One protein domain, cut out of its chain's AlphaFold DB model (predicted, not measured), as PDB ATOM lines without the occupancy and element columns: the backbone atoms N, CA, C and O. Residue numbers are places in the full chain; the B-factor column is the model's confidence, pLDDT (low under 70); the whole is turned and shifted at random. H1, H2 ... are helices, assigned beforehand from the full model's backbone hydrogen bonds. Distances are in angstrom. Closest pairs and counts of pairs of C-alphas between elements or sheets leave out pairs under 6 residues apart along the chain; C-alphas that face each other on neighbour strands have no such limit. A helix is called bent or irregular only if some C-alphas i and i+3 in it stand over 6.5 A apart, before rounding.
ATOM      1  N   ASP A  12     -40.824 -45.351 -40.389       94.06
ATOM      2  CA  ASP A  12     -40.698 -44.403 -39.285       94.06
ATOM      3  C   ASP A  12     -42.071 -44.088 -38.678       94.06
ATOM      4  O   ASP A  12     -43.129 -44.442 -39.207       94.06
ATOM      5  N   TRP A  13     -42.057 -43.359 -37.570       96.88
ATOM      6  CA  TRP A  13     -43.239 -42.755 -36.973       96.88
ATOM      7  C   TRP A  13     -43.383 -41.290 -37.400       96.88
ATOM      8  O   TRP A  13     -42.411 -40.603 -37.706       96.88
ATOM      9  N   ASN A  14     -44.616 -40.787 -37.390       96.62
ATOM     10  CA  ASN A  14     -44.915 -39.369 -37.611       96.62
ATOM     11  C   ASN A  14     -45.651 -38.732 -36.418       96.62
ATOM     12  O   ASN A  14     -46.055 -37.573 -36.497       96.62
ATOM     13  N   ASP A  15     -45.835 -39.478 -35.330       97.62
ATOM     14  CA  ASP A  15     -46.480 -39.065 -34.087       97.62
ATOM     15  C   ASP A  15     -45.767 -39.732 -32.894       97.62
ATOM     16  O   ASP A  15     -45.122 -40.772 -33.043       97.62
ATOM     17  N   LEU A  16     -45.836 -39.118 -31.715       97.19
ATOM     18  CA  LEU A  16     -45.181 -39.587 -30.499       97.19
ATOM     19  C   LEU A  16     -45.962 -39.174 -29.251       97.19
ATOM     20  O   LEU A  16     -46.535 -38.085 -29.178       97.19
ATOM     21  N   THR A  17     -45.911 -40.025 -28.230       97.56
ATOM     22  CA  THR A  17     -46.448 -39.724 -26.890       97.56
ATOM     23  C   THR A  17     -45.431 -39.008 -25.992       97.56
ATOM     24  O   THR A  17     -45.801 -38.409 -24.984       97.56
ATOM     25  N   GLY A  18     -44.144 -39.048 -26.354       97.31
ATOM     26  CA  GLY A  18     -43.041 -38.557 -25.519       97.31
ATOM     27  C   GLY A  18     -42.614 -39.553 -24.438       97.31
ATOM     28  O   GLY A  18     -41.840 -39.209 -23.552       97.31
ATOM     29  N   ASP A  19     -43.081 -40.804 -24.488       97.56
ATOM     30  CA  ASP A  19     -42.733 -41.804 -23.476       97.56
ATOM     31  C   ASP A  19     -41.239 -42.153 -23.431       97.56
ATOM     32  O   ASP A  19     -40.746 -42.610 -22.403       97.56
ATOM     33  N   ALA A  20     -40.494 -41.894 -24.505       96.75
ATOM     34  CA  ALA A  20     -39.044 -42.045 -24.562       96.75
ATOM     35  C   ALA A  20     -38.286 -41.017 -23.700       96.75
ATOM     36  O   ALA A  20     -37.155 -41.290 -23.309       96.75
ATOM     37  N   GLU A  21     -38.902 -39.882 -23.356       96.25
ATOM     38  CA  GLU A  21     -38.238 -38.734 -22.711       96.25
ATOM     39  C   GLU A  21     -37.908 -38.962 -21.226       96.25
ATOM     40  O   GLU A  21     -37.134 -38.215 -20.632       96.25
ATOM     41  N   GLY A  22     -38.445 -40.021 -20.612       95.50
ATOM     42  CA  GLY A  22     -38.107 -40.398 -19.242       95.50
ATOM     43  C   GLY A  22     -38.733 -41.716 -18.810       95.50
ATOM     44  O   GLY A  22     -39.413 -42.394 -19.580       95.50
ATOM     45  N   GLN A  23     -38.476 -42.131 -17.575       97.00
ATOM     46  CA  GLN A  23     -39.094 -43.333 -17.011       97.00
ATOM     47  C   GLN A  23     -40.455 -42.979 -16.414       97.00
ATOM     48  O   GLN A  23     -40.564 -41.994 -15.690       97.00
ATOM     49  N   ASN A  24     -41.475 -43.792 -16.698       96.19
ATOM     50  CA  ASN A  24     -42.825 -43.645 -16.144       96.19
ATOM     51  C   ASN A  24     -43.398 -42.214 -16.224       96.19
ATOM     52  O   ASN A  24     -43.968 -41.709 -15.255       96.19
ATOM     53  N   ILE A  25     -43.256 -41.563 -17.384       98.00
ATOM     54  CA  ILE A  25     -43.846 -40.241 -17.642       98.00
ATOM     55  C   ILE A  25     -45.353 -40.277 -17.332       98.00
ATOM     56  O   ILE A  25     -46.020 -41.231 -17.744       98.00
ATOM     57  N   PRO A  26     -45.918 -39.280 -16.625       98.31
ATOM     58  CA  PRO A  26     -47.324 -39.293 -16.236       98.31
ATOM     59  C   PRO A  26     -48.277 -39.511 -17.417       98.31
ATOM     60  O   PRO A  26     -48.133 -38.890 -18.469       98.31
ATOM     61  N   VAL A  27     -49.299 -40.349 -17.213       98.38
ATOM     62  CA  VAL A  27     -50.304 -40.701 -18.236       98.38
ATOM     63  C   VAL A  27     -50.919 -39.464 -18.897       98.38
ATOM     64  O   VAL A  27     -51.108 -39.440 -20.111       98.38
ATOM     65  N   ASP A  28     -51.209 -38.424 -18.116       98.44
ATOM     66  CA  ASP A  28     -51.841 -37.213 -18.640       98.44
ATOM     67  C   ASP A  28     -50.892 -36.398 -19.531       98.44
ATOM     68  O   ASP A  28     -51.348 -35.801 -20.505       98.44
ATOM     69  N   MET A  29     -49.578 -36.438 -19.274       98.50
ATOM     70  CA  MET A  29     -48.577 -35.841 -20.165       98.50
ATOM     71  C   MET A  29     -48.483 -36.614 -21.482       98.50
ATOM     72  O   MET A  29     -48.509 -36.000 -22.547       98.50
ATOM     73  N   LEU A  30     -48.456 -37.952 -21.420       98.69
ATOM     74  CA  LEU A  30     -48.451 -38.802 -22.617       98.69
ATOM     75  C   LEU A  30     -49.678 -38.534 -23.498       98.69
ATOM     76  O   LEU A  30     -49.568 -38.385 -24.716       98.69
ATOM     77  N   LEU A  31     -50.855 -38.419 -22.876       98.50
ATOM     78  CA  LEU A  31     -52.102 -38.133 -23.580       98.50
ATOM     79  C   LEU A  31     -52.149 -36.700 -24.130       98.50
ATOM     80  O   LEU A  31     -52.680 -36.489 -25.219       98.50
ATOM     81  N   ALA A  32     -51.620 -35.715 -23.401       98.50
ATOM     82  CA  ALA A  32     -51.536 -34.335 -23.879       98.50
ATOM     83  C   ALA A  32     -50.624 -34.221 -25.109       98.50
ATOM     84  O   ALA A  32     -51.009 -33.599 -26.100       98.50
ATOM     85  N   ASN A  33     -49.463 -34.880 -25.073       98.38
ATOM     86  CA  ASN A  33     -48.533 -34.941 -26.197       98.38
ATOM     87  C   ASN A  33     -49.163 -35.619 -27.413       98.38
ATOM     88  O   ASN A  33     -49.130 -35.041 -28.495       98.38
ATOM     89  N   LEU A  34     -49.815 -36.775 -27.232       98.25
ATOM     90  CA  LEU A  34     -50.553 -37.436 -28.311       98.25
ATOM     91  C   LEU A  34     -51.572 -36.482 -28.946       98.25
ATOM     92  O   LEU A  34     -51.561 -36.270 -30.150       98.25
ATOM     93  N   LYS A  35     -52.443 -35.865 -28.137       97.75
ATOM     94  CA  LYS A  35     -53.492 -34.959 -28.638       97.75
ATOM     95  C   LYS A  35     -52.914 -33.807 -29.455       97.75
ATOM     96  O   LYS A  35     -53.448 -33.496 -30.515       97.75
ATOM     97  N   LYS A  36     -51.827 -33.206 -28.965       97.81
ATOM     98  CA  LYS A  36     -51.099 -32.133 -29.648       97.81
ATOM     99  C   LYS A  36     -50.491 -32.614 -30.967       97.81
ATOM    100  O   LYS A  36     -50.544 -31.899 -31.959       97.81
ATOM    101  N   ASN A  37     -49.899 -33.804 -30.976       97.00
ATOM    102  CA  ASN A  37     -49.157 -34.313 -32.123       97.00
ATOM    103  C   ASN A  37     -50.068 -34.925 -33.195       97.00
ATOM    104  O   ASN A  37     -49.708 -34.881 -34.369       97.00
ATOM    105  N   THR A  38     -51.241 -35.436 -32.828       97.31
ATOM    106  CA  THR A  38     -52.202 -36.064 -33.749       97.31
ATOM    107  C   THR A  38     -53.092 -35.046 -34.465       97.31
ATOM    108  O   THR A  38     -53.635 -35.338 -35.533       97.31
ATOM    109  N   GLU A  39     -53.254 -33.845 -33.908       93.38
ATOM    110  CA  GLU A  39     -54.157 -32.830 -34.449       93.38
ATOM    111  C   GLU A  39     -53.884 -32.525 -35.934       93.38
ATOM    112  O   GLU A  39     -52.755 -32.283 -36.360       93.38
ATOM    113  N   GLY A  40     -54.945 -32.576 -36.748       93.69
ATOM    114  CA  GLY A  40     -54.887 -32.287 -38.183       93.69
ATOM    115  C   GLY A  40     -54.307 -33.396 -39.075       93.69
ATOM    116  O   GLY A  40     -54.268 -33.215 -40.291       93.69
ATOM    117  N   LYS A  41     -53.883 -34.548 -38.535       95.81
ATOM    118  CA  LYS A  41     -53.264 -35.622 -39.336       95.81
ATOM    119  C   LYS A  41     -54.276 -36.666 -39.801       95.81
ATOM    120  O   LYS A  41     -54.850 -37.371 -38.988       95.81
ATOM    121  N   GLY A  42     -54.435 -36.874 -41.106       95.88
ATOM    122  CA  GLY A  42     -55.314 -37.939 -41.626       95.88
ATOM    123  C   GLY A  42     -54.796 -39.372 -41.403       95.88
ATOM    124  O   GLY A  42     -55.574 -40.321 -41.441       95.88
ATOM    125  N   HIS A  43     -53.493 -39.537 -41.162       96.50
ATOM    126  CA  HIS A  43     -52.841 -40.827 -40.937       96.50
ATOM    127  C   HIS A  43     -51.690 -40.664 -39.941       96.50
ATOM    128  O   HIS A  43     -50.829 -39.795 -40.126       96.50
ATOM    129  N   VAL A  44     -51.659 -41.511 -38.911       97.38
ATOM    130  CA  VAL A  44     -50.647 -41.466 -37.851       97.38
ATOM    131  C   VAL A  44     -49.996 -42.827 -37.638       97.38
ATOM    132  O   VAL A  44     -50.671 -43.850 -37.566       97.38
ATOM    133  N   VAL A  45     -48.673 -42.814 -37.516       97.69
ATOM    134  CA  VAL A  45     -47.851 -43.910 -37.003       97.69
ATOM    135  C   VAL A  45     -47.238 -43.382 -35.715       97.69
ATOM    136  O   VAL A  45     -46.413 -42.470 -35.757       97.69
ATOM    137  N   ILE A  46     -47.714 -43.894 -34.580       97.81
ATOM    138  CA  ILE A  46     -47.386 -43.380 -33.247       97.81
ATOM    139  C   ILE A  46     -46.276 -44.237 -32.641       97.81
ATOM    140  O   ILE A  46     -46.430 -45.453 -32.541       97.81
ATOM    141  N   LEU A  47     -45.189 -43.607 -32.192       97.81
ATOM    142  CA  LEU A  47     -44.145 -44.291 -31.433       97.81
ATOM    143  C   LEU A  47     -44.515 -44.413 -29.947       97.81
ATOM    144  O   LEU A  47     -44.820 -43.416 -29.282       97.81
ATOM    145  N   MET A  48     -44.450 -45.646 -29.437       97.75
ATOM    146  CA  MET A  48     -44.634 -46.023 -28.031       97.75
ATOM    147  C   MET A  48     -43.694 -47.192 -27.693       97.75
ATOM    148  O   MET A  48     -43.371 -47.991 -28.569       97.75
ATOM    149  N   HIS A  49     -43.284 -47.307 -26.431       98.00
ATOM    150  CA  HIS A  49     -42.373 -48.337 -25.931       98.00
ATOM    151  C   HIS A  49     -43.048 -49.205 -24.858       98.00
ATOM    152  O   HIS A  49     -43.698 -48.697 -23.947       98.00
ATOM    153  N   ASP A  50     -42.823 -50.517 -24.910       95.88
ATOM    154  CA  ASP A  50     -43.369 -51.533 -23.997       95.88
ATOM    155  C   ASP A  50     -42.341 -52.043 -22.963       95.88
ATOM    156  O   ASP A  50     -42.499 -53.099 -22.351       95.88
ATOM    157  N   LEU A  51     -41.280 -51.266 -22.732       94.69
ATOM    158  CA  LEU A  51     -40.226 -51.578 -21.761       94.69
ATOM    159  C   LEU A  51     -40.745 -51.542 -20.311       94.69
ATOM    160  O   LEU A  51     -41.641 -50.770 -19.967       94.69
ATOM    161  N   SER A  52     -40.090 -52.279 -19.404       93.06
ATOM    162  CA  SER A  52     -40.447 -52.324 -17.971       93.06
ATOM    163  C   SER A  52     -40.441 -50.953 -17.277       93.06
ATOM    164  O   SER A  52     -41.187 -50.726 -16.328       93.06
ATOM    165  N   THR A  53     -39.645 -50.003 -17.772       93.69
ATOM    166  CA  THR A  53     -39.572 -48.618 -17.273       93.69
ATOM    167  C   THR A  53     -40.670 -47.696 -17.826       93.69
ATOM    168  O   THR A  53     -40.596 -46.477 -17.649       93.69
ATOM    169  N   LYS A  54     -41.636 -48.245 -18.573       95.62
ATOM    170  CA  LYS A  54     -42.676 -47.520 -19.321       95.62
ATOM    171  C   LYS A  54     -44.078 -47.997 -18.923       95.62
ATOM    172  O   LYS A  54     -44.989 -48.064 -19.744       95.62
ATOM    173  N   ALA A  55     -44.282 -48.316 -17.644       97.38
ATOM    174  CA  ALA A  55     -45.564 -48.826 -17.150       97.38
ATOM    175  C   ALA A  55     -46.721 -47.842 -17.404       97.38
ATOM    176  O   ALA A  55     -47.844 -48.251 -17.699       97.38
ATOM    177  N   THR A  56     -46.446 -46.538 -17.351       98.06
ATOM    178  CA  THR A  56     -47.434 -45.499 -17.663       98.06
ATOM    179  C   THR A  56     -47.832 -45.462 -19.143       98.06
ATOM    180  O   THR A  56     -48.963 -45.083 -19.436       98.06
ATOM    181  N   THR A  57     -46.987 -45.924 -20.075       98.12
ATOM    182  CA  THR A  57     -47.354 -46.093 -21.494       98.12
ATOM    183  C   THR A  57     -48.466 -47.132 -21.640       98.12
ATOM    184  O   THR A  57     -49.476 -46.877 -22.299       98.12
ATOM    185  N   VAL A  58     -48.344 -48.268 -20.944       97.06
ATOM    186  CA  VAL A  58     -49.378 -49.320 -20.913       97.06
ATOM    187  C   VAL A  58     -50.668 -48.799 -20.273       97.06
ATOM    188  O   VAL A  58     -51.757 -49.029 -20.794       97.06
ATOM    189  N   GLN A  59     -50.561 -48.037 -19.181       98.19
ATOM    190  CA  GLN A  59     -51.718 -47.418 -18.518       98.19
ATOM    191  C   GLN A  59     -52.416 -46.360 -19.393       98.19
ATOM    192  O   GLN A  59     -53.629 -46.180 -19.290       98.19
ATOM    193  N   ALA A  60     -51.674 -45.654 -20.253       98.19
ATOM    194  CA  ALA A  60     -52.219 -44.654 -21.169       98.19
ATOM    195  C   ALA A  60     -52.916 -45.272 -22.392       98.19
ATOM    196  O   ALA A  60     -53.808 -44.638 -22.963       98.19
ATOM    197  N   LEU A  61     -52.545 -46.495 -22.787       98.19
ATOM    198  CA  LEU A  61     -52.991 -47.134 -24.028       98.19
ATOM    199  C   LEU A  61     -54.525 -47.184 -24.204       98.19
ATOM    200  O   LEU A  61     -54.988 -46.821 -25.287       98.19
ATOM    201  N   PRO A  62     -55.352 -47.524 -23.192       98.50
ATOM    202  CA  PRO A  62     -56.809 -47.475 -23.347       98.50
ATOM    203  C   PRO A  62     -57.322 -46.067 -23.686       98.50
ATOM    204  O   PRO A  62     -58.100 -45.898 -24.620       98.50
ATOM    205  N   LYS A  63     -56.808 -45.032 -23.002       98.50
ATOM    206  CA  LYS A  63     -57.191 -43.628 -23.244       98.50
ATOM    207  C   LYS A  63     -56.753 -43.141 -24.630       98.50
ATOM    208  O   LYS A  63     -57.465 -42.361 -25.258       98.50
ATOM    209  N   VAL A  64     -55.585 -43.590 -25.097       98.31
ATOM    210  CA  VAL A  64     -55.070 -43.329 -26.454       98.31
ATOM    211  C   VAL A  64     -56.024 -43.916 -27.495       98.31
ATOM    212  O   VAL A  64     -56.440 -43.211 -28.415       98.31
ATOM    213  N   ILE A  65     -56.417 -45.183 -27.322       98.44
ATOM    214  CA  ILE A  65     -57.337 -45.878 -28.230       98.44
ATOM    215  C   ILE A  65     -58.690 -45.167 -28.280       98.44
ATOM    216  O   ILE A  65     -59.193 -44.896 -29.373       98.44
ATOM    217  N   ASP A  66     -59.259 -44.830 -27.123       98.50
ATOM    218  CA  ASP A  66     -60.555 -44.156 -27.037       98.50
ATOM    219  C   ASP A  66     -60.520 -42.771 -27.686       98.50
ATOM    220  O   ASP A  66     -61.413 -42.420 -28.460       98.50
ATOM    221  N   TYR A  67     -59.459 -41.998 -27.438       97.94
ATOM    222  CA  TYR A  67     -59.268 -40.698 -28.074       97.94
ATOM    223  C   TYR A  67     -59.218 -40.821 -29.601       97.94
ATOM    224  O   TYR A  67     -59.972 -40.131 -30.289       97.94
ATOM    225  N   LEU A  68     -58.396 -41.723 -30.143       98.25
ATOM    226  CA  LEU A  68     -58.260 -41.899 -31.591       98.25
ATOM    227  C   LEU A  68     -59.570 -42.392 -32.225       98.25
ATOM    228  O   LEU A  68     -60.012 -41.846 -33.236       98.25
ATOM    229  N   LYS A  69     -60.273 -43.341 -31.595       98.31
ATOM    230  CA  LYS A  69     -61.606 -43.762 -32.057       98.31
ATOM    231  C   LYS A  69     -62.608 -42.607 -32.047       98.31
ATOM    232  O   LYS A  69     -63.342 -42.441 -33.016       98.31
ATOM    233  N   SER A  70     -62.602 -41.767 -31.008       97.75
ATOM    234  CA  SER A  70     -63.478 -40.585 -30.925       97.75
ATOM    235  C   SER A  70     -63.207 -39.548 -32.023       97.75
ATOM    236  O   SER A  70     -64.081 -38.755 -32.358       97.75
ATOM    237  N   LYS A  71     -62.000 -39.567 -32.603       97.44
ATOM    238  CA  LYS A  71     -61.598 -38.730 -33.740       97.44
ATOM    239  C   LYS A  71     -61.853 -39.388 -35.100       97.44
ATOM    240  O   LYS A  71     -61.566 -38.774 -36.120       97.44
ATOM    241  N   GLY A  72     -62.409 -40.600 -35.123       97.81
ATOM    242  CA  GLY A  72     -62.748 -41.321 -36.350       97.81
ATOM    243  C   GLY A  72     -61.607 -42.150 -36.945       97.81
ATOM    244  O   GLY A  72     -61.738 -42.623 -38.073       97.81
TER     245      GLY A  72
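What this domain is: This is residues 12 to 72 of the 79 residues of the protein "NodB homology domain-containing protein" of Clostridium estertheticum (UniProt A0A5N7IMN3). Two helices, H1 and H2, pack together and run the same way, and the long link of residues 39 to 54 runs back from the end of H1 to the start of H2. Residues 15 to 16, before H1, pair in parallel with residues 46 to 47 of that link. The printed part has 61 residues, of which 28, under half, lie in the two named helices, with no named strand; the class is all helix. It is compact, with a radius of gyration of the C-alphas of 10.9 A and spans of 31 by 23 by 16 A.

Where its parts are: H1, residues 27 to 38, begins at C-alpha 27 (-50.304, -40.701, -18.236) and is 16.3 A long. H2, residues 55 to 70, is 24.1 A long and ends at C-alpha 70 (-63.478, -40.585, -30.925). H2 is irregular, with C-alphas 59 and 62 7.0 A apart, and has a kink of 34 degrees near residue 63.

How they stand to each other: H1 and H2 touch, the closest C-alphas being those of Val 27 and Ala 60, 5.3 A apart. Their lines stand at a steep tilt of 42 degrees. Every O i to N i+4 pair is within hydrogen-bond range in H1, and 10 of 12 in H2.

The domain as a whole: The C-alphas farthest apart, of Gly 40 and Ser 52, are 31.9 A apart. The printed part has no cut, and no printed residue is under 70 in pLDDT.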